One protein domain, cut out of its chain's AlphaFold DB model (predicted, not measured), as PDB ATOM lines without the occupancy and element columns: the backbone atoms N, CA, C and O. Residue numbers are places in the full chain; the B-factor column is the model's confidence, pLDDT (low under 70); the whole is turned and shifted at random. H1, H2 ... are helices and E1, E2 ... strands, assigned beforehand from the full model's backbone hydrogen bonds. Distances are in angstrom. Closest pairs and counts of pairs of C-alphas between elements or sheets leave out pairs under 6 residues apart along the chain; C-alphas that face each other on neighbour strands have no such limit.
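What this domain is: This is residues 210 to 361 of the 576 residues of an uncharacterized protein of Aspergillus niger (UniProt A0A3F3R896). One four-stranded sheet has helix H5 packed along one face, with no named helix over its other face; H6 crosses H5 on the side away from the sheet, and H7 lies beyond, near both. H2 packs on the sheet near one end, with H3 folded back beside it, while H4 and the tail after H7 lie towards opposite ends of the long axis. The printed part has 152 residues, with seven named helices and four named strands in the order H1 E1 E2 E3 H2 H3 H4 E4 H5 H6 H7; the sheet runs E1 E3 E2 E4, mixed, and the class is mixed, helices and strands. The whole is compact, with a radius of gyration of the C-alphas of 15.8 A, and only just elongated, spanning 51 by 34 by 25 A.

Where its parts are: Start in the sheet at E2, residues 231 to 236, 16.1 A long, from C-alpha 231 at (-0.781, -15.951, 164.149). Beside it find E3, residues 243 to 248, 16.4 A, then E1, residues 222 to 225, and E4, residues 290 to 293. H5, residues 298 to 308, runs 15.4 A, and H6, residues 321 to 333, runs 18.3 A. H7, residues 341 to 349, runs 13.0 A to C-alpha 349 at (-23.927, -24.942, 142.443). The shorter helices are H1, residues 210 to 214, H2, 249 to 255, H3, 257 to 262, and H4, 277 to 282.

How they stand to each other: E2 and E3 form an antiparallel hairpin, with N 234 and O 245 2.8 A apart. E1 is parallel to E3, N 223 to O 244 2.8 A, and E4 is parallel to E2, N 235 to O 291 2.8 A. The sheet and the helices H2 and H5 make two layers, that is, helices on one face of a sheet. H5 has a height over the sheet of 9.5 A and runs along the strands, at 14 degrees to E3 on the local plane. H5 touches H6 at a steep tilt of 64 degrees, the same way, closest at the C-alphas of Ala 300 and Ile 327, 4.8 A. H7 is close to H6 but not clearly touching, Leu 324 to Trp 347 C-alphas 7.3 A. H2 and H3 touch only at the corner, Ile 253 to Ala 260 C-alphas 4.4 A. H1 and H4 touch no helix. Every O i to N i+4 pair is within hydrogen-bond range in H1 to H6; in H7 it is 3 of 5.

The domain as a whole: The C-alphas farthest apart are those of Glu 278 and Gly 357, 51.5 A. The printed part has no cut. The links H3 to H4 and H5 to H6 are long. Low confidence lies at residues 214 to 221, 228, 271, 287 to 288 and 311 to 317.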
ATOM      1  N   GLU A 210     -23.258 -29.364 163.555       82.25
ATOM      2  CA  GLU A 210     -22.784 -30.753 163.541       82.25
ATOM      3  C   GLU A 210     -21.389 -30.931 162.917       82.25
ATOM      4  O   GLU A 210     -20.724 -31.944 163.149       82.25
ATOM      5  N   PHE A 211     -20.930 -29.964 162.115       80.81
ATOM      6  CA  PHE A 211     -19.570 -29.929 161.591       80.81
ATOM      7  C   PHE A 211     -18.544 -29.788 162.717       80.81
ATOM      8  O   PHE A 211     -17.478 -30.405 162.661       80.81
ATOM      9  N   LEU A 212     -18.865 -29.009 163.756       79.88
ATOM     10  CA  LEU A 212     -17.935 -28.769 164.851       79.88
ATOM     11  C   LEU A 212     -17.639 -30.060 165.617       79.88
ATOM     12  O   LEU A 212     -16.478 -30.382 165.869       79.88
ATOM     13  N   ASP A 213     -18.678 -30.846 165.901       71.69
ATOM     14  CA  ASP A 213     -18.572 -32.105 166.647       71.69
ATOM     15  C   ASP A 213     -17.771 -33.178 165.907       71.69
ATOM     16  O   ASP A 213     -17.063 -33.971 166.527       71.69
ATOM     17  N   LYS A 214     -17.858 -33.203 164.573       69.00
ATOM     18  CA  LYS A 214     -17.154 -34.186 163.735       69.00
ATOM     19  C   LYS A 214     -15.658 -33.914 163.603       69.00
ATOM     20  O   LYS A 214     -14.905 -34.849 163.340       69.00
ATOM     21  N   HIS A 215     -15.238 -32.659 163.754       64.12
ATOM     22  CA  HIS A 215     -13.885 -32.206 163.415       64.12
ATOM     23  C   HIS A 215     -13.125 -31.583 164.597       64.12
ATOM     24  O   HIS A 215     -12.126 -30.898 164.394       64.12
ATOM     25  N   ALA A 216     -13.579 -31.794 165.834       59.38
ATOM     26  CA  ALA A 216     -12.882 -31.318 167.024       59.38
ATOM     27  C   ALA A 216     -11.727 -32.257 167.418       59.38
ATOM     28  O   ALA A 216     -11.956 -33.371 167.887       59.38
ATOM     29  N   ASP A 217     -10.480 -31.791 167.315       53.84
ATOM     30  CA  ASP A 217      -9.299 -32.572 167.725       53.84
ATOM     31  C   ASP A 217      -9.132 -32.675 169.259       53.84
ATOM     32  O   ASP A 217      -8.404 -33.539 169.759       53.84
ATOM     33  N   LYS A 218      -9.762 -31.774 170.035       55.25
ATOM     34  CA  LYS A 218      -9.629 -31.641 171.503       55.25
ATOM     35  C   LYS A 218     -10.916 -31.096 172.152       55.25
ATOM     36  O   LYS A 218     -11.711 -30.457 171.469       55.25
ATOM     37  N   PRO A 219     -11.121 -31.297 173.473       49.25
ATOM     38  CA  PRO A 219     -12.193 -30.630 174.214       49.25
ATOM     39  C   PRO A 219     -11.993 -29.105 174.201       49.25
ATOM     40  O   PRO A 219     -10.943 -28.611 174.617       49.25
ATOM     41  N   GLY A 220     -13.013 -28.384 173.727       56.09
ATOM     42  CA  GLY A 220     -12.917 -26.984 173.301       56.09
ATOM     43  C   GLY A 220     -12.473 -26.932 171.841       56.09
ATOM     44  O   GLY A 220     -11.351 -27.326 171.537       56.09
ATOM     45  N   TYR A 221     -13.363 -26.509 170.941       61.47
ATOM     46  CA  TYR A 221     -13.151 -26.556 169.493       61.47
ATOM     47  C   TYR A 221     -11.984 -25.647 169.070       61.47
ATOM     48  O   TYR A 221     -12.193 -24.479 168.754       61.47
ATOM     49  N   ILE A 222     -10.748 -26.155 169.118       72.94
ATOM     50  CA  ILE A 222      -9.543 -25.456 168.660       72.94
ATOM     51  C   ILE A 222      -9.222 -25.935 167.247       72.94
ATOM     52  O   ILE A 222      -8.739 -27.052 167.077       72.94
ATOM     53  N   TYR A 223      -9.443 -25.074 166.258       78.12
ATOM     54  CA  TYR A 223      -9.047 -25.299 164.869       78.12
ATOM     55  C   TYR A 223      -7.731 -24.586 164.594       78.12
ATOM     56  O   TYR A 223      -7.645 -23.362 164.715       78.12
ATOM     57  N   ASP A 224      -6.696 -25.343 164.239       79.06
ATOM     58  CA  ASP A 224      -5.405 -24.779 163.856       79.06
ATOM     59  C   ASP A 224      -5.321 -24.667 162.330       79.06
ATOM     60  O   ASP A 224      -5.128 -25.654 161.625       79.06
ATOM     61  N   MET A 225      -5.518 -23.451 161.824       80.62
ATOM     62  CA  MET A 225      -5.421 -23.103 160.406       80.62
ATOM     63  C   MET A 225      -4.181 -22.256 160.142       80.62
ATOM     64  O   MET A 225      -4.179 -21.388 159.272       80.62
ATOM     65  N   THR A 226      -3.121 -22.456 160.920       76.69
ATOM     66  CA  THR A 226      -1.875 -21.727 160.715       76.69
ATOM     67  C   THR A 226      -1.120 -22.279 159.503       76.69
ATOM     68  O   THR A 226      -1.213 -23.450 159.132       76.69
ATOM     69  N   SER A 227      -0.430 -21.399 158.783       70.56
ATOM     70  CA  SER A 227       0.556 -21.758 157.755       70.56
ATOM     71  C   SER A 227       1.929 -21.379 158.300       70.56
ATOM     72  O   SER A 227       2.596 -22.181 158.947       70.56
ATOM     73  N   HIS A 228       2.292 -20.114 158.115       66.62
ATOM     74  CA  HIS A 228       3.532 -19.495 158.554       66.62
ATOM     75  C   HIS A 228       3.268 -18.042 158.968       66.62
ATOM     76  O   HIS A 228       2.274 -17.454 158.541       66.62
ATOM     77  N   GLY A 229       4.173 -17.476 159.773       73.56
ATOM     78  CA  GLY A 229       4.136 -16.069 160.176       73.56
ATOM     79  C   GLY A 229       3.428 -15.801 161.508       73.56
ATOM     80  O   GLY A 229       3.289 -16.683 162.364       73.56
ATOM     81  N   LYS A 230       3.030 -14.545 161.705       84.25
ATOM     82  CA  LYS A 230       2.283 -14.073 162.873       84.25
ATOM     83  C   LYS A 230       0.881 -14.684 162.862       84.25
ATOM     84  O   LYS A 230       0.148 -14.603 161.879       84.25
ATOM     85  N   ASN A 231       0.504 -15.280 163.988       87.38
ATOM     86  CA  ASN A 231      -0.781 -15.951 164.149       87.38
ATOM     87  C   ASN A 231      -1.722 -15.117 165.010       87.38
ATOM     88  O   ASN A 231      -1.304 -14.554 166.028       87.38
ATOM     89  N   ILE A 232      -2.998 -15.127 164.644       89.25
ATOM     90  CA  ILE A 232      -4.078 -14.559 165.442       89.25
ATOM     91  C   ILE A 232      -4.982 -15.661 165.978       89.25
ATOM     92  O   ILE A 232      -5.113 -16.730 165.375       89.25
ATOM     93  N   LEU A 233      -5.631 -15.389 167.104       90.50
ATOM     94  CA  LEU A 233      -6.684 -16.242 167.632       90.50
ATOM     95  C   LEU A 233      -8.040 -15.570 167.423       90.50
ATOM     96  O   LEU A 233      -8.337 -14.542 168.026       90.50
ATOM     97  N   ILE A 234      -8.876 -16.180 166.598       92.19
ATOM     98  CA  ILE A 234     -10.269 -15.795 166.412       92.19
ATOM     99  C   ILE A 234     -11.103 -16.586 167.424       92.19
ATOM    100  O   ILE A 234     -11.067 -17.816 167.452       92.19
ATOM    101  N   ILE A 235     -11.839 -15.880 168.275       92.31
ATOM    102  CA  ILE A 235     -12.679 -16.435 169.337       92.31
ATOM    103  C   ILE A 235     -14.136 -16.169 168.971       92.31
ATOM    104  O   ILE A 235     -14.576 -15.021 168.982       92.31
ATOM    105  N   ILE A 236     -14.892 -17.220 168.676       92.25
ATOM    106  CA  ILE A 236     -16.304 -17.122 168.306       92.25
ATOM    107  C   ILE A 236     -17.152 -17.658 169.456       92.25
ATOM    108  O   ILE A 236     -17.004 -18.813 169.851       92.25
ATOM    109  N   THR A 237     -18.021 -16.813 170.015       89.50
ATOM    110  CA  THR A 237     -18.789 -17.127 171.235       89.50
ATOM    111  C   THR A 237     -20.268 -17.419 170.996       89.50
ATOM    112  O   THR A 237     -21.027 -17.489 171.956       89.50
ATOM    113  N   THR A 238     -20.676 -17.611 169.741       86.25
ATOM    114  CA  THR A 238     -22.025 -18.077 169.359       86.25
ATOM    115  C   THR A 238     -22.257 -19.560 169.672       86.25
ATOM    116  O   THR A 238     -23.396 -20.017 169.681       86.25
ATOM    117  N   SER A 239     -21.192 -20.316 169.954       80.94
ATOM    118  CA  SER A 239     -21.221 -21.709 170.405       80.94
ATOM    119  C   SER A 239     -20.787 -21.838 171.870       80.94
ATOM    120  O   SER A 239     -20.009 -21.033 172.388       80.94
ATOM    121  N   SER A 240     -21.273 -22.886 172.543       79.25
ATOM    122  CA  SER A 240     -20.818 -23.282 173.879       79.25
ATOM    123  C   SER A 240     -20.344 -24.741 173.849       79.25
ATOM    124  O   SER A 240     -21.164 -25.620 173.588       79.25
ATOM    125  N   PRO A 241     -19.050 -25.027 174.108       81.31
ATOM    126  CA  PRO A 241     -17.972 -24.072 174.383       81.31
ATOM    127  C   PRO A 241     -17.632 -23.184 173.164       81.31
ATOM    128  O   PRO A 241     -17.860 -23.617 172.034       81.31
ATOM    129  N   PRO A 242     -17.043 -21.985 173.373       86.81
ATOM    130  CA  PRO A 242     -16.613 -21.113 172.282       86.81
ATOM    131  C   PRO A 242     -15.692 -21.814 171.289       86.81
ATOM    132  O   PRO A 242     -14.815 -22.595 171.680       86.81
ATOM    133  N   THR A 243     -15.842 -21.470 170.014       89.19
ATOM    134  CA  THR A 243     -14.960 -21.954 168.954       89.19
ATOM    135  C   THR A 243     -13.720 -21.071 168.865       89.19
ATOM    136  O   THR A 243     -13.808 -19.849 168.742       89.19
ATOM    137  N   LEU A 244     -12.548 -21.694 168.935       90.44
ATOM    138  CA  LEU A 244     -11.241 -21.051 168.899       90.44
ATOM    139  C   LEU A 244     -10.554 -21.408 167.581       90.44
ATOM    140  O   LEU A 244     -10.269 -22.573 167.327       90.44
ATOM    141  N   ILE A 245     -10.255 -20.425 166.740       90.12
ATOM    142  CA  ILE A 245      -9.617 -20.652 165.439       90.12
ATOM    143  C   ILE A 245      -8.293 -19.902 165.414       90.12
ATOM    144  O   ILE A 245      -8.258 -18.682 165.561       90.12
ATOM    145  N   ARG A 246      -7.184 -20.617 165.234       88.88
ATOM    146  CA  ARG A 246      -5.883 -19.995 164.977       88.88
ATOM    147  C   ARG A 246      -5.723 -19.799 163.482       88.88
ATOM    148  O   ARG A 246      -5.746 -20.778 162.745       88.88
ATOM    149  N   ALA A 247      -5.547 -18.557 163.051       89.75
ATOM    150  CA  ALA A 247      -5.395 -18.195 161.646       89.75
ATOM    151  C   ALA A 247      -4.087 -17.427 161.422       89.75
ATOM    152  O   ALA A 247      -3.582 -16.759 162.328       89.75
ATOM    153  N   SER A 248      -3.543 -17.523 160.210       88.56
ATOM    154  CA  SER A 248      -2.385 -16.730 159.797       88.56
ATOM    155  C   SER A 248      -2.808 -15.289 159.498       88.56
ATOM    156  O   SER A 248      -3.733 -15.067 158.717       88.56
ATOM    157  N   ALA A 249      -2.124 -14.307 160.094       88.56
ATOM    158  CA  ALA A 249      -2.354 -12.894 159.790       88.56
ATOM    159  C   ALA A 249      -2.073 -12.598 158.310       88.56
ATOM    160  O   ALA A 249      -2.832 -11.870 157.677       88.56
ATOM    161  N   ARG A 250      -1.038 -13.232 157.743       87.94
ATOM    162  CA  ARG A 250      -0.705 -13.152 156.318       87.94
ATOM    163  C   ARG A 250      -1.880 -13.560 155.435       87.94
ATOM    164  O   ARG A 250      -2.261 -12.798 154.553       87.94
ATOM    165  N   ASP A 251      -2.462 -14.737 155.670       88.12
ATOM    166  CA  ASP A 251      -3.552 -15.251 154.825       88.12
ATOM    167  C   ASP A 251      -4.764 -14.302 154.863       88.12
ATOM    168  O   ASP A 251      -5.401 -14.045 153.841       88.12
ATOM    169  N   LEU A 252      -5.047 -13.729 156.038       90.19
ATOM    170  CA  LEU A 252      -6.123 -12.759 156.235       90.19
ATOM    171  C   LEU A 252      -5.874 -11.446 155.494       90.19
ATOM    172  O   LEU A 252      -6.777 -10.953 154.824       90.19
ATOM    173  N   ILE A 253      -4.660 -10.903 155.593       89.31
ATOM    174  CA  ILE A 253      -4.245  -9.672 154.909       89.31
ATOM    175  C   ILE A 253      -4.304  -9.862 153.391       89.31
ATOM    176  O   ILE A 253      -4.898  -9.043 152.698       89.31
ATOM    177  N   MET A 254      -3.769 -10.976 152.883       86.12
ATOM    178  CA  MET A 254      -3.787 -11.295 151.452       86.12
ATOM    179  C   MET A 254      -5.201 -11.458 150.896       86.12
ATOM    180  O   MET A 254      -5.467 -11.086 149.756       86.12
ATOM    181  N   GLY A 255      -6.113 -12.025 151.688       86.94
ATOM    182  CA  GLY A 255      -7.488 -12.242 151.252       86.94
ATOM    183  C   GLY A 255      -8.402 -11.026 151.388       86.94
ATOM    184  O   GLY A 255      -9.425 -10.979 150.706       86.94
ATOM    185  N   SER A 256      -8.075 -10.066 152.262       90.81
ATOM    186  CA  SER A 256      -8.981  -8.989 152.677       90.81
ATOM    187  C   SER A 256      -8.275  -7.651 152.867       90.81
ATOM    188  O   SER A 256      -7.418  -7.481 153.737       90.81
ATOM    189  N   SER A 257      -8.782  -6.636 152.170       89.12
ATOM    190  CA  SER A 257      -8.418  -5.235 152.400       89.12
ATOM    191  C   SER A 257      -8.805  -4.741 153.805       89.12
ATOM    192  O   SER A 257      -8.164  -3.839 154.349       89.12
ATOM    193  N   VAL A 258      -9.845  -5.321 154.415       91.31
ATOM    194  CA  VAL A 258     -10.285  -4.995 155.778       91.31
ATOM    195  C   VAL A 258      -9.255  -5.496 156.781       91.31
ATOM    196  O   VAL A 258      -8.812  -4.724 157.629       91.31
ATOM    197  N   PHE A 259      -8.816  -6.751 156.661       90.44
ATOM    198  CA  PHE A 259      -7.772  -7.279 157.537       90.44
ATOM    199  C   PHE A 259      -6.423  -6.599 157.297       90.44
ATOM    200  O   PHE A 259      -5.749  -6.289 158.277       90.44
ATOM    201  N   ALA A 260      -6.068  -6.270 156.050       89.38
ATOM    202  CA  ALA A 260      -4.889  -5.453 155.753       89.38
ATOM    203  C   ALA A 260      -4.880  -4.158 156.584       89.38
ATOM    204  O   ALA A 260      -3.935  -3.909 157.332       89.38
ATOM    205  N   LYS A 261      -5.990  -3.405 156.579       89.12
ATOM    206  CA  LYS A 261      -6.145  -2.192 157.402       89.12
ATOM    207  C   LYS A 261      -6.071  -2.470 158.903       89.12
ATOM    208  O   LYS A 261      -5.393  -1.737 159.619       89.12
ATOM    209  N   VAL A 262      -6.750  -3.514 159.388       88.25
ATOM    210  CA  VAL A 262      -6.750  -3.893 160.817       88.25
ATOM    211  C   VAL A 262      -5.335  -4.188 161.317       88.25
ATOM    212  O   VAL A 262      -4.989  -3.810 162.433       88.25
ATOM    213  N   PHE A 263      -4.508  -4.817 160.485       88.12
ATOM    214  CA  PHE A 263      -3.125  -5.154 160.813       88.12
ATOM    215  C   PHE A 263      -2.109  -4.094 160.362       88.12
ATOM    216  O   PHE A 263      -0.906  -4.358 160.376       88.12
ATOM    217  N   GLY A 264      -2.564  -2.892 159.987       84.94
ATOM    218  CA  GLY A 264      -1.700  -1.766 159.621       84.94
ATOM    219  C   GLY A 264      -0.898  -1.970 158.331       84.94
ATOM    220  O   GLY A 264       0.103  -1.287 158.122       84.94
ATOM    221  N   TYR A 265      -1.318  -2.906 157.483       85.88
ATOM    222  CA  TYR A 265      -0.693  -3.185 156.199       85.88
ATOM    223  C   TYR A 265      -1.238  -2.222 155.141       85.88
ATOM    224  O   TYR A 265      -2.400  -2.307 154.743       85.88
ATOM    225  N   ASN A 266      -0.399  -1.273 154.724       78.56
ATOM    226  CA  ASN A 266      -0.797  -0.156 153.861       78.56
ATOM    227  C   ASN A 266      -0.429  -0.349 152.382       78.56
ATOM    228  O   ASN A 266      -0.720   0.535 151.577       78.56
ATOM    229  N   GLU A 267       0.223  -1.453 152.016       76.00
ATOM    230  CA  GLU A 267       0.529  -1.734 150.613       76.00
ATOM    231  C   GLU A 267      -0.678  -2.323 149.881       76.00
ATOM    232  O   GLU A 267      -1.495  -3.054 150.445       76.00
ATOM    233  N   GLU A 268      -0.778  -1.993 148.597       74.44
ATOM    234  CA  GLU A 268      -1.810  -2.528 147.723       74.44
ATOM    235  C   GLU A 268      -1.455  -3.965 147.323       74.44
ATOM    236  O   GLU A 268      -0.450  -4.221 146.661       74.44
ATOM    237  N   ILE A 269      -2.288  -4.914 147.746       74.75
ATOM    238  CA  ILE A 269      -2.083  -6.337 147.480       74.75
ATOM    239  C   ILE A 269      -2.728  -6.689 146.138       74.75
ATOM    240  O   ILE A 269      -3.955  -6.732 145.996       74.75
ATOM    241  N   THR A 270      -1.887  -6.955 145.143       73.69
ATOM    242  CA  THR A 270      -2.285  -7.479 143.829       73.69
ATOM    243  C   THR A 270      -2.191  -9.012 143.796       73.69
ATOM    244  O   THR A 270      -1.584  -9.615 144.679       73.69
ATOM    245  N   ASP A 271      -2.792  -9.666 142.789       67.88
ATOM    246  CA  ASP A 271      -2.728 -11.142 142.653       67.88
ATOM    247  C   ASP A 271      -1.288 -11.653 142.504       67.88
ATOM    248  O   ASP A 271      -0.975 -12.757 142.941       67.88
ATOM    249  N   ASP A 272      -0.414 -10.835 141.916       75.00
ATOM    250  CA  ASP A 272       0.983 -11.177 141.650       75.00
ATOM    251  C   ASP A 272       1.912 -10.843 142.830       75.00
ATOM    252  O   ASP A 272       3.131 -10.988 142.726       75.00
ATOM    253  N   HIS A 273       1.364 -10.365 143.953       79.12
ATOM    254  CA  HIS A 273       2.164  -9.973 145.105       79.12
ATOM    255  C   HIS A 273       2.847 -11.193 145.743       79.12
ATOM    256  O   HIS A 273       2.206 -12.123 146.241       79.12
ATOM    257  N   VAL A 274       4.182 -11.168 145.754       82.50
ATOM    258  CA  VAL A 274       5.015 -12.195 146.382       82.50
ATOM    259  C   VAL A 274       5.375 -11.744 147.790       82.50
ATOM    260  O   VAL A 274       6.167 -10.824 147.963       82.50
ATOM    261  N   TRP A 275       4.823 -12.436 148.785       83.12
ATOM    262  CA  TRP A 275       5.062 -12.138 150.198       83.12
ATOM    263  C   TRP A 275       6.538 -12.283 150.583       83.12
ATOM    264  O   TRP A 275       7.119 -13.360 150.399       83.12
ATOM    265  N   SER A 276       7.109 -11.235 151.170       84.00
ATOM    266  CA  SER A 276       8.493 -11.182 151.646       84.00
ATOM    267  C   SER A 276       8.597 -11.147 153.177       84.00
ATOM    268  O   SER A 276       7.613 -10.957 153.892       84.00
ATOM    269  N   ASP A 277       9.815 -11.315 153.698       83.00
ATOM    270  CA  ASP A 277      10.079 -11.177 155.135       83.00
ATOM    271  C   ASP A 277       9.856  -9.729 155.623       83.00
ATOM    272  O   ASP A 277       9.431  -9.522 156.759       83.00
ATOM    273  N   GLU A 278      10.075  -8.723 154.766       83.38
ATOM    274  CA  GLU A 278       9.785  -7.321 155.096       83.38
ATOM    275  C   GLU A 278       8.285  -7.091 155.297       83.38
ATOM    276  O   GLU A 278       7.881  -6.355 156.201       83.38
ATOM    277  N   ASP A 279       7.453  -7.753 154.493       83.25
ATOM    278  CA  ASP A 279       5.996  -7.670 154.611       83.25
ATOM    279  C   ASP A 279       5.532  -8.242 155.948       83.25
ATOM    280  O   ASP A 279       4.695  -7.645 156.627       83.25
ATOM    281  N   GLU A 280       6.155  -9.336 156.388       83.06
ATOM    282  CA  GLU A 280       5.896  -9.950 157.688       83.06
ATOM    283  C   GLU A 280       6.259  -9.018 158.859       83.06
ATOM    284  O   GLU A 280       5.533  -8.945 159.862       83.06
ATOM    285  N   GLU A 281       7.359  -8.268 158.750       83.00
ATOM    286  CA  GLU A 281       7.771  -7.285 159.755       83.00
ATOM    287  C   GLU A 281       6.800  -6.102 159.847       83.00
ATOM    288  O   GLU A 281       6.493  -5.662 160.960       83.00
ATOM    289  N   ARG A 282       6.249  -5.652 158.711       83.06
ATOM    290  CA  ARG A 282       5.286  -4.535 158.623       83.06
ATOM    291  C   ARG A 282       3.937  -4.838 159.274       83.06
ATOM    292  O   ARG A 282       3.243  -3.907 159.674       83.06
ATOM    293  N   ILE A 283       3.571  -6.113 159.428       83.06
ATOM    294  CA  ILE A 283       2.318  -6.501 160.089       83.06
ATOM    295  C   ILE A 283       2.316  -6.027 161.546       83.06
ATOM    296  O   ILE A 283       3.070  -6.528 162.394       83.06
ATOM    297  N   TRP A 284       1.365  -5.165 161.892       83.31
ATOM    298  CA  TRP A 284       1.046  -4.868 163.279       83.31
ATOM    299  C   TRP A 284       0.170  -5.978 163.875       83.31
ATOM    300  O   TRP A 284      -1.056  -5.904 163.898       83.31
ATOM    301  N   CYS A 285       0.811  -7.035 164.371       81.75
ATOM    302  CA  CYS A 285       0.141  -8.124 165.082       81.75
ATOM    303  C   CYS A 285       0.935  -8.483 166.349       81.75
ATOM    304  O   CYS A 285       1.825  -9.342 166.304       81.75
ATOM    305  N   PRO A 286       0.651  -7.816 167.486       77.31
ATOM    306  CA  PRO A 286       1.239  -8.156 168.777       77.31
ATOM    307  C   PRO A 286       1.062  -9.640 169.126       77.31
ATOM    308  O   PRO A 286       0.061 -10.272 168.771       77.31
ATOM    309  N   SER A 287       2.019 -10.216 169.856       68.44
ATOM    310  CA  SER A 287       1.909 -11.602 170.319       68.44
ATOM    311  C   SER A 287       0.670 -11.781 171.204       68.44
ATOM    312  O   SER A 287       0.515 -11.083 172.202       68.44
ATOM    313  N   GLY A 288      -0.202 -12.728 170.845       69.12
ATOM    314  CA  GLY A 288      -1.469 -12.955 171.550       69.12
ATOM    315  C   GLY A 288      -2.621 -12.060 171.084       69.12
ATOM    316  O   GLY A 288      -3.561 -11.848 171.848       69.12
ATOM    317  N   THR A 289      -2.553 -11.524 169.860       81.81
ATOM    318  CA  THR A 289      -3.683 -10.819 169.243       81.81
ATOM    319  C   THR A 289      -4.880 -11.759 169.134       81.81
ATOM    320  O   THR A 289      -4.833 -12.775 168.433       81.81
ATOM    321  N   ASN A 290      -5.951 -11.392 169.832       86.69
ATOM    322  CA  ASN A 290      -7.201 -12.129 169.849       86.69
ATOM    323  C   ASN A 290      -8.309 -11.233 169.298       86.69
ATOM    324  O   ASN A 290      -8.490 -10.113 169.776       86.69
ATOM    325  N   THR A 291      -9.071 -11.734 168.334       87.75
ATOM    326  CA  THR A 291     -10.304 -11.097 167.864       87.75
ATOM    327  C   THR A 291     -11.487 -11.907 168.365       87.75
ATOM    328  O   THR A 291     -11.444 -13.136 168.377       87.75
ATOM    329  N   ARG A 292     -12.531 -11.229 168.841       91.38
ATOM    330  CA  ARG A 292     -13.719 -11.880 169.397       91.38
ATOM    331  C   ARG A 292     -14.950 -11.497 168.590       91.38
ATOM    332  O   ARG A 292     -15.158 -10.314 168.350       91.38
ATOM    333  N   TYR A 293     -15.749 -12.497 168.235       93.06
ATOM    334  CA  TYR A 293     -17.021 -12.336 167.538       93.06
ATOM    335  C   TYR A 293     -18.117 -13.094 168.286       93.06
ATOM    336  O   TYR A 293     -17.953 -14.263 168.639       93.06
ATOM    337  N   ASP A 294     -19.227 -12.426 168.544       92.38
ATOM    338  CA  ASP A 294     -20.400 -12.945 169.247       92.38
ATOM    339  C   ASP A 294     -21.623 -13.099 168.334       92.38
ATOM    340  O   ASP A 294     -22.646 -13.617 168.770       92.38
ATOM    341  N   ASP A 295     -21.486 -12.725 167.064       90.56
ATOM    342  CA  ASP A 295     -22.545 -12.674 166.057       90.56
ATOM    343  C   ASP A 295     -22.265 -13.547 164.817       90.56
ATOM    344  O   ASP A 295     -23.095 -13.638 163.914       90.56
ATOM    345  N   ILE A 296     -21.104 -14.208 164.752       93.38
ATOM    346  CA  ILE A 296     -20.674 -15.000 163.591       93.38
ATOM    347  C   ILE A 296     -20.948 -16.494 163.793       93.38
ATOM    348  O   ILE A 296     -20.625 -17.060 164.837       93.38
ATOM    349  N   ASN A 297     -21.455 -17.168 162.755       93.00
ATOM    350  CA  ASN A 297     -21.485 -18.631 162.705       93.00
ATOM    351  C   ASN A 297     -20.043 -19.186 162.592       93.00
ATOM    352  O   ASN A 297     -19.348 -18.907 161.606       93.00
ATOM    353  N   PRO A 298     -19.572 -19.996 163.558       92.00
ATOM    354  CA  PRO A 298     -18.201 -20.495 163.571       92.00
ATOM    355  C   PRO A 298     -17.885 -21.411 162.389       92.00
ATOM    356  O   PRO A 298     -16.763 -21.388 161.890       92.00
ATOM    357  N   VAL A 299     -18.858 -22.189 161.911       91.44
ATOM    358  CA  VAL A 299     -18.674 -23.098 160.773       91.44
ATOM    359  C   VAL A 299     -18.500 -22.300 159.488       91.44
ATOM    360  O   VAL A 299     -17.598 -22.597 158.708       91.44
ATOM    361  N   ALA A 300     -19.280 -21.234 159.305       94.38
ATOM    362  CA  ALA A 300     -19.115 -20.334 158.168       94.38
ATOM    363  C   ALA A 300     -17.723 -19.678 158.157       94.38
ATOM    364  O   ALA A 300     -17.072 -19.651 157.115       94.38
ATOM    365  N   MET A 301     -17.220 -19.226 159.315       94.00
ATOM    366  CA  MET A 301     -15.863 -18.665 159.413       94.00
ATOM    367  C   MET A 301     -14.798 -19.701 159.044       94.00
ATOM    368  O   MET A 301     -13.897 -19.408 158.264       94.00
ATOM    369  N   ILE A 302     -14.917 -20.926 159.559       90.62
ATOM    370  CA  ILE A 302     -14.020 -22.039 159.217       90.62
ATOM    371  C   ILE A 302     -14.004 -22.272 157.702       90.62
ATOM    372  O   ILE A 302     -12.933 -22.379 157.112       90.62
ATOM    373  N   TRP A 303     -15.172 -22.315 157.059       90.75
ATOM    374  CA  TRP A 303     -15.291 -22.535 155.616       90.75
ATOM    375  C   TRP A 303     -14.645 -21.421 154.792       90.75
ATOM    376  O   TRP A 303     -13.930 -21.706 153.832       90.75
ATOM    377  N   VAL A 304     -14.843 -20.163 155.192       93.12
ATOM    378  CA  VAL A 304     -14.197 -19.012 154.554       93.12
ATOM    379  C   VAL A 304     -12.676 -19.107 154.675       93.12
ATOM    380  O   VAL A 304     -11.975 -18.970 153.676       93.12
ATOM    381  N   LEU A 305     -12.151 -19.410 155.864       91.25
ATOM    382  CA  LEU A 305     -10.707 -19.532 156.085       91.25
ATOM    383  C   LEU A 305     -10.087 -20.710 155.316       91.25
ATOM    384  O   LEU A 305      -8.975 -20.592 154.801       91.25
ATOM    385  N   LEU A 306     -10.800 -21.835 155.194       87.75
ATOM    386  CA  LEU A 306     -10.371 -22.964 154.363       87.75
ATOM    387  C   LEU A 306     -10.312 -22.581 152.878       87.75
ATOM    388  O   LEU A 306      -9.315 -22.881 152.216       87.75
ATOM    389  N   ALA A 307     -11.331 -21.871 152.385       88.62
ATOM    390  CA  ALA A 307     -11.379 -21.368 151.015       88.62
ATOM    391  C   ALA A 307     -10.232 -20.393 150.716       88.62
ATOM    392  O   ALA A 307      -9.543 -20.549 149.711       88.62
ATOM    393  N   MET A 308      -9.955 -19.452 151.627       87.06
ATOM    394  CA  MET A 308      -8.841 -18.502 151.498       87.06
ATOM    395  C   MET A 308      -7.486 -19.200 151.340       87.06
ATOM    396  O   MET A 308      -6.616 -18.727 150.613       87.06
ATOM    397  N   ARG A 309      -7.306 -20.348 152.000       82.50
ATOM    398  CA  ARG A 309      -6.070 -21.137 151.930       82.50
ATOM    399  C   ARG A 309      -6.009 -22.076 150.728       82.50
ATOM    400  O   ARG A 309      -5.038 -22.822 150.607       82.50
ATOM    401  N   LYS A 310      -7.041 -22.088 149.875       76.31
ATOM    402  CA  LYS A 310      -7.214 -23.046 148.771       76.31
ATOM    403  C   LYS A 310      -7.040 -24.503 149.216       76.31
ATOM    404  O   LYS A 310      -6.592 -25.354 148.448       76.31
ATOM    405  N   LEU A 311      -7.350 -24.791 150.480       69.56
ATOM    406  CA  LEU A 311      -7.318 -26.156 150.982       69.56
ATOM    407  C   LEU A 311      -8.530 -26.897 150.421       69.56
ATOM    408  O   LEU A 311      -9.607 -26.312 150.298       69.56
ATOM    409  N   SER A 312      -8.353 -28.179 150.084       60.31
ATOM    410  CA  SER A 312      -9.475 -29.029 149.681       60.31
ATOM    411  C   SER A 312     -10.564 -28.937 150.742       60.31
ATOM    412  O   SER A 312     -10.350 -29.308 151.898       60.31
ATOM    413  N   MET A 313     -11.725 -28.433 150.333       61.00
ATOM    414  CA  MET A 313     -12.932 -28.517 151.142       61.00
ATOM    415  C   MET A 313     -13.242 -30.002 151.401       61.00
ATOM    416  O   MET A 313     -12.888 -30.843 150.570       61.00
ATOM    417  N   PRO A 314     -13.887 -30.346 152.529       55.69
ATOM    418  CA  PRO A 314     -14.377 -31.703 152.759       55.69
ATOM    419  C   PRO A 314     -15.177 -32.196 151.545       55.69
ATOM    420  O   PRO A 314     -15.879 -31.399 150.926       55.69
ATOM    421  N   ASP A 315     -15.105 -33.497 151.241       52.62
ATOM    422  CA  ASP A 315     -15.618 -34.161 150.021       52.62
ATOM    423  C   ASP A 315     -17.107 -33.910 149.669       52.62
ATOM    424  O   ASP A 315     -17.610 -34.378 148.646       52.62
ATOM    425  N   THR A 316     -17.851 -33.175 150.492       55.50
ATOM    426  CA  THR A 316     -19.224 -32.762 150.223       55.50
ATOM    427  C   THR A 316     -19.251 -31.398 149.541       55.50
ATOM    428  O   THR A 316     -19.276 -30.360 150.195       55.50
ATOM    429  N   LEU A 317     -19.362 -31.406 148.211       67.62
ATOM    430  CA  LEU A 317     -19.636 -30.236 147.360       67.62
ATOM    431  C   LEU A 317     -20.975 -29.526 147.665       67.62
ATOM    432  O   LEU A 317     -21.342 -28.607 146.947       67.62
ATOM    433  N   ARG A 318     -21.733 -29.958 148.682       85.06
ATOM    434  CA  ARG A 318     -23.073 -29.446 148.998       85.06
ATOM    435  C   ARG A 318     -23.039 -28.498 150.190       85.06
ATOM    436  O   ARG A 318     -22.407 -28.806 151.197       85.06
ATOM    437  N   VAL A 319     -23.779 -27.393 150.095       90.44
ATOM    438  CA  VAL A 319     -23.844 -26.351 151.133       90.44
ATOM    439  C   VAL A 319     -25.295 -26.060 151.485       90.44
ATOM    440  O   VAL A 319     -26.119 -25.819 150.610       90.44
ATOM    441  N   GLU A 320     -25.635 -26.091 152.769       93.00
ATOM    442  CA  GLU A 320     -26.962 -25.673 153.224       93.00
ATOM    443  C   GLU A 320     -27.168 -24.179 152.930       93.00
ATOM    444  O   GLU A 320     -26.275 -23.376 153.201       93.00
ATOM    445  N   LEU A 321     -28.341 -23.786 152.424       95.75
ATOM    446  CA  LEU A 321     -28.636 -22.385 152.099       95.75
ATOM    447  C   LEU A 321     -28.403 -21.435 153.289       95.75
ATOM    448  O   LEU A 321     -27.810 -20.372 153.113       95.75
ATOM    449  N   ALA A 322     -28.814 -21.826 154.499       94.94
ATOM    450  CA  ALA A 322     -28.609 -21.023 155.704       94.94
ATOM    451  C   ALA A 322     -27.115 -20.837 156.038       94.94
ATOM    452  O   ALA A 322     -26.687 -19.733 156.379       94.94
ATOM    453  N   LEU A 323     -26.298 -21.886 155.856       94.75
ATOM    454  CA  LEU A 323     -24.845 -21.786 155.997       94.75
ATOM    455  C   LEU A 323     -24.244 -20.902 154.897       94.75
ATOM    456  O   LEU A 323     -23.384 -20.077 155.187       94.75
ATOM    457  N   LEU A 324     -24.698 -21.032 153.646       96.38
ATOM    458  CA  LEU A 324     -24.216 -20.199 152.541       96.38
ATOM    459  C   LEU A 324     -24.526 -18.716 152.774       96.38
ATOM    460  O   LEU A 324     -23.688 -17.861 152.489       96.38
ATOM    461  N   LYS A 325     -25.688 -18.411 153.359       96.62
ATOM    462  CA  LYS A 325     -26.021 -17.064 153.826       96.62
ATOM    463  C   LYS A 325     -25.024 -16.587 154.883       96.62
ATOM    464  O   LYS A 325     -24.552 -15.458 154.800       96.62
ATOM    465  N   ASP A 326     -24.681 -17.417 155.870       96.44
ATOM    466  CA  ASP A 326     -23.707 -17.049 156.911       96.44
ATOM    467  C   ASP A 326     -22.306 -16.819 156.326       96.44
ATOM    468  O   ASP A 326     -21.618 -15.872 156.709       96.44
ATOM    469  N   ILE A 327     -21.900 -17.639 155.353       97.00
ATOM    470  CA  ILE A 327     -20.659 -17.451 154.593       97.00
ATOM    471  C   ILE A 327     -20.705 -16.102 153.865       97.00
ATOM    472  O   ILE A 327     -19.755 -15.329 153.975       97.00
ATOM    473  N   ALA A 328     -21.806 -15.774 153.180       97.62
ATOM    474  CA  ALA A 328     -21.966 -14.494 152.489       97.62
ATOM    475  C   ALA A 328     -21.866 -13.292 153.448       97.62
ATOM    476  O   ALA A 328     -21.231 -12.296 153.114       97.62
ATOM    477  N   VAL A 329     -22.418 -13.385 154.665       96.75
ATOM    478  CA  VAL A 329     -22.284 -12.334 155.696       96.75
ATOM    479  C   VAL A 329     -20.820 -12.077 156.055       96.75
ATOM    480  O   VAL A 329     -20.391 -10.928 156.116       96.75
ATOM    481  N   ILE A 330     -20.034 -13.135 156.257       96.94
ATOM    482  CA  ILE A 330     -18.601 -13.018 156.564       96.94
ATOM    483  C   ILE A 330     -17.846 -12.447 155.360       96.94
ATOM    484  O   ILE A 330     -17.015 -11.552 155.517       96.94
ATOM    485  N   VAL A 331     -18.144 -12.943 154.157       97.06
ATOM    486  CA  VAL A 331     -17.487 -12.503 152.924       97.06
ATOM    487  C   VAL A 331     -17.720 -11.019 152.668       97.06
ATOM    488  O   VAL A 331     -16.773 -10.321 152.317       97.06
ATOM    489  N   ASP A 332     -18.936 -10.524 152.884       96.44
ATOM    490  CA  ASP A 332     -19.245  -9.105 152.728       96.44
ATOM    491  C   ASP A 332     -18.583  -8.256 153.823       96.44
ATOM    492  O   ASP A 332     -17.830  -7.326 153.523       96.44
ATOM    493  N   ARG A 333     -18.757  -8.641 155.098       95.12
ATOM    494  CA  ARG A 333     -18.213  -7.917 156.263       95.12
ATOM    495  C   ARG A 333     -16.704  -7.709 156.175       95.12
ATOM    496  O   ARG A 333     -16.205  -6.653 156.563       95.12
ATOM    497  N   PHE A 334     -15.979  -8.712 155.687       95.12
ATOM    498  CA  PHE A 334     -14.522  -8.670 155.570       95.12
ATOM    499  C   PHE A 334     -14.034  -8.469 154.129       95.12
ATOM    500  O   PHE A 334     -12.833  -8.550 153.899       95.12
ATOM    501  N   GLN A 335     -14.912  -8.184 153.164       94.19
ATOM    502  CA  GLN A 335     -14.555  -7.953 151.754       94.19
ATOM    503  C   GLN A 335     -13.674  -9.065 151.149       94.19
ATOM    504  O   GLN A 335     -12.621  -8.812 150.564       94.19
ATOM    505  N   LEU A 336     -14.092 -10.319 151.329       94.25
ATOM    506  CA  LEU A 336     -13.341 -11.520 150.944       94.25
ATOM    507  C   LEU A 336     -13.744 -12.079 149.570       94.25
ATOM    508  O   LEU A 336     -13.378 -13.207 149.242       94.25
ATOM    509  N   GLN A 337     -14.493 -11.327 148.754       92.00
ATOM    510  CA  GLN A 337     -15.067 -11.821 147.494       92.00
ATOM    511  C   GLN A 337     -13.998 -12.403 146.556       92.00
ATOM    512  O   GLN A 337     -14.206 -13.451 145.950       92.00
ATOM    513  N   ARG A 338     -12.825 -11.755 146.471       87.94
ATOM    514  CA  ARG A 338     -11.687 -12.230 145.664       87.94
ATOM    515  C   ARG A 338     -11.139 -13.555 146.189       87.94
ATOM    516  O   ARG A 338     -10.912 -14.475 145.409       87.94
ATOM    517  N   ALA A 339     -10.953 -13.651 147.504       88.94
ATOM    518  CA  ALA A 339     -10.308 -14.792 148.143       88.94
ATOM    519  C   ALA A 339     -11.133 -16.080 148.032       88.94
ATOM    520  O   ALA A 339     -10.570 -17.167 147.964       88.94
ATOM    521  N   VAL A 340     -12.463 -15.960 147.978       91.50
ATOM    522  CA  VAL A 340     -13.375 -17.112 147.902       91.50
ATOM    523  C   VAL A 340     -13.912 -17.384 146.496       91.50
ATOM    524  O   VAL A 340     -14.730 -18.286 146.339       91.50
ATOM    525  N   LYS A 341     -13.463 -16.645 145.470       89.75
ATOM    526  CA  LYS A 341     -14.026 -16.679 144.106       89.75
ATOM    527  C   LYS A 341     -14.101 -18.083 143.500       89.75
ATOM    528  O   LYS A 341     -15.084 -18.421 142.851       89.75
ATOM    529  N   GLU A 342     -13.065 -18.901 143.680       87.81
ATOM    530  CA  GLU A 342     -13.048 -20.276 143.161       87.81
ATOM    531  C   GLU A 342     -14.029 -21.172 143.935       87.81
ATOM    532  O   GLU A 342     -14.788 -21.933 143.339       87.81
ATOM    533  N   SER A 343     -14.054 -21.054 145.266       89.69
ATOM    534  CA  SER A 343     -14.921 -21.854 146.137       89.69
ATOM    535  C   SER A 343     -16.398 -21.496 145.990       89.69
ATOM    536  O   SER A 343     -17.244 -22.389 146.043       89.69
ATOM    537  N   SER A 344     -16.718 -20.220 145.750       91.31
ATOM    538  CA  SER A 344     -18.099 -19.768 145.594       91.31
ATOM    539  C   SER A 344     -18.795 -20.435 144.414       91.31
ATOM    540  O   SER A 344     -19.973 -20.742 144.530       91.31
ATOM    541  N   LEU A 345     -18.084 -20.752 143.324       89.81
ATOM    542  CA  LEU A 345     -18.667 -21.481 142.187       89.81
ATOM    543  C   LEU A 345     -19.264 -22.827 142.627       89.81
ATOM    544  O   LEU A 345     -20.391 -23.165 142.271       89.81
ATOM    545  N   TYR A 346     -18.527 -23.572 143.455       89.56
ATOM    546  CA  TYR A 346     -18.974 -24.865 143.971       89.56
ATOM    547  C   TYR A 346     -20.080 -24.713 145.012       89.56
ATOM    548  O   TYR A 346     -21.030 -25.491 145.013       89.56
ATOM    549  N   TRP A 347     -19.986 -23.710 145.887       92.69
ATOM    550  CA  TRP A 347     -21.003 -23.478 146.911       92.69
ATOM    551  C   TRP A 347     -22.351 -23.076 146.320       92.69
ATOM    552  O   TRP A 347     -23.376 -23.592 146.757       92.69
ATOM    553  N   LEU A 348     -22.347 -22.197 145.313       94.12
ATOM    554  CA  LEU A 348     -23.552 -21.763 144.608       94.12
ATOM    555  C   LEU A 348     -24.197 -22.944 143.862       94.12
ATOM    556  O   LEU A 348     -25.406 -23.137 143.971       94.12
ATOM    557  N   GLY A 349     -23.403 -23.784 143.185       92.06
ATOM    558  CA  GLY A 349     -23.927 -24.942 142.443       92.06
ATOM    559  C   GLY A 349     -24.383 -26.097 143.337       92.06
ATOM    560  O   GLY A 349     -25.294 -26.854 142.994       92.06
ATOM    561  N   GLY A 350     -23.764 -26.225 144.509       91.12
ATOM    562  CA  GLY A 350     -24.059 -27.251 145.504       91.12
ATOM    563  C   GLY A 350     -25.074 -26.846 146.569       91.12
ATOM    564  O   GLY A 350     -25.298 -27.624 147.505       91.12
ATOM    565  N   VAL A 351     -25.658 -25.646 146.481       94.56
ATOM    566  CA  VAL A 351     -26.590 -25.155 147.499       94.56
ATOM    567  C   VAL A 351     -27.850 -26.021 147.566       94.56
ATOM    568  O   VAL A 351     -28.339 -26.508 146.547       94.56
ATOM    569  N   TYR A 352     -28.385 -26.242 148.767       93.25
ATOM    570  CA  TYR A 352     -29.636 -26.975 148.961       93.25
ATOM    571  C   TYR A 352     -30.406 -26.518 150.204       93.25
ATOM    572  O   TYR A 352     -29.833 -25.970 151.150       93.25
ATOM    573  N   LEU A 353     -31.714 -26.792 150.219       92.06
ATOM    574  CA  LEU A 353     -32.533 -26.714 151.430       92.06
ATOM    575  C   LEU A 353     -32.464 -28.016 152.223       92.06
ATOM    576  O   LEU A 353     -32.612 -29.110 151.681       92.06
ATOM    577  N   ARG A 354     -32.249 -27.881 153.528       86.62
ATOM    578  CA  ARG A 354     -32.109 -29.002 154.453       86.62
ATOM    579  C   ARG A 354     -33.417 -29.798 154.556       86.62
ATOM    580  O   ARG A 354     -34.489 -29.227 154.702       86.62
ATOM    581  N   GLU A 355     -33.324 -31.126 154.490       84.81
ATOM    582  CA  GLU A 355     -34.500 -32.015 154.425       84.81
ATOM    583  C   GLU A 355     -35.217 -32.196 155.773       84.81
ATOM    584  O   GLU A 355     -36.397 -32.529 155.808       84.81
ATOM    585  N   ASP A 356     -34.520 -31.984 156.892       82.69
ATOM    586  CA  ASP A 356     -35.055 -32.227 158.240       82.69
ATOM    587  C   ASP A 356     -35.873 -31.054 158.813       82.69
ATOM    588  O   ASP A 356     -36.262 -31.089 159.981       82.69
ATOM    589  N   GLY A 357     -36.121 -30.014 158.011       78.75
ATOM    590  CA  GLY A 357     -36.922 -28.859 158.410       78.75
ATOM    591  C   GLY A 357     -36.169 -27.776 159.187       78.75
ATOM    592  O   GLY A 357     -36.742 -26.717 159.436       78.75
ATOM    593  N   LYS A 358     -34.912 -27.996 159.593       83.88
ATOM    594  CA  LYS A 358     -34.168 -27.014 160.400       83.88
ATOM    595  C   LYS A 358     -33.569 -25.910 159.531       83.88
ATOM    596  O   LYS A 358     -33.092 -26.182 158.434       83.88
ATOM    597  N   ASN A 359     -33.564 -24.682 160.059       83.94
ATOM    598  CA  ASN A 359     -33.007 -23.480 159.415       83.94
ATOM    599  C   ASN A 359     -33.542 -23.215 157.991       83.94
ATOM    600  O   ASN A 359     -32.849 -22.624 157.162       83.94
ATOM    601  N   ILE A 360     -34.769 -23.656 157.691       87.62
ATOM    602  CA  ILE A 360     -35.425 -23.349 156.418       87.62
ATOM    603  C   ILE A 360     -35.957 -21.912 156.488       87.62
ATOM    604  O   ILE A 360     -36.727 -21.617 157.404       87.62
ATOM    605  N   PRO A 361     -35.579 -21.028 155.546       90.69
ATOM    606  CA  PRO A 361     -36.102 -19.672 155.517       90.69
ATOM    607  C   PRO A 361     -37.590 -19.671 155.168       90.69
ATOM    608  O   PRO A 361     -38.049 -20.457 154.332       90.69
TER     609      PRO A 361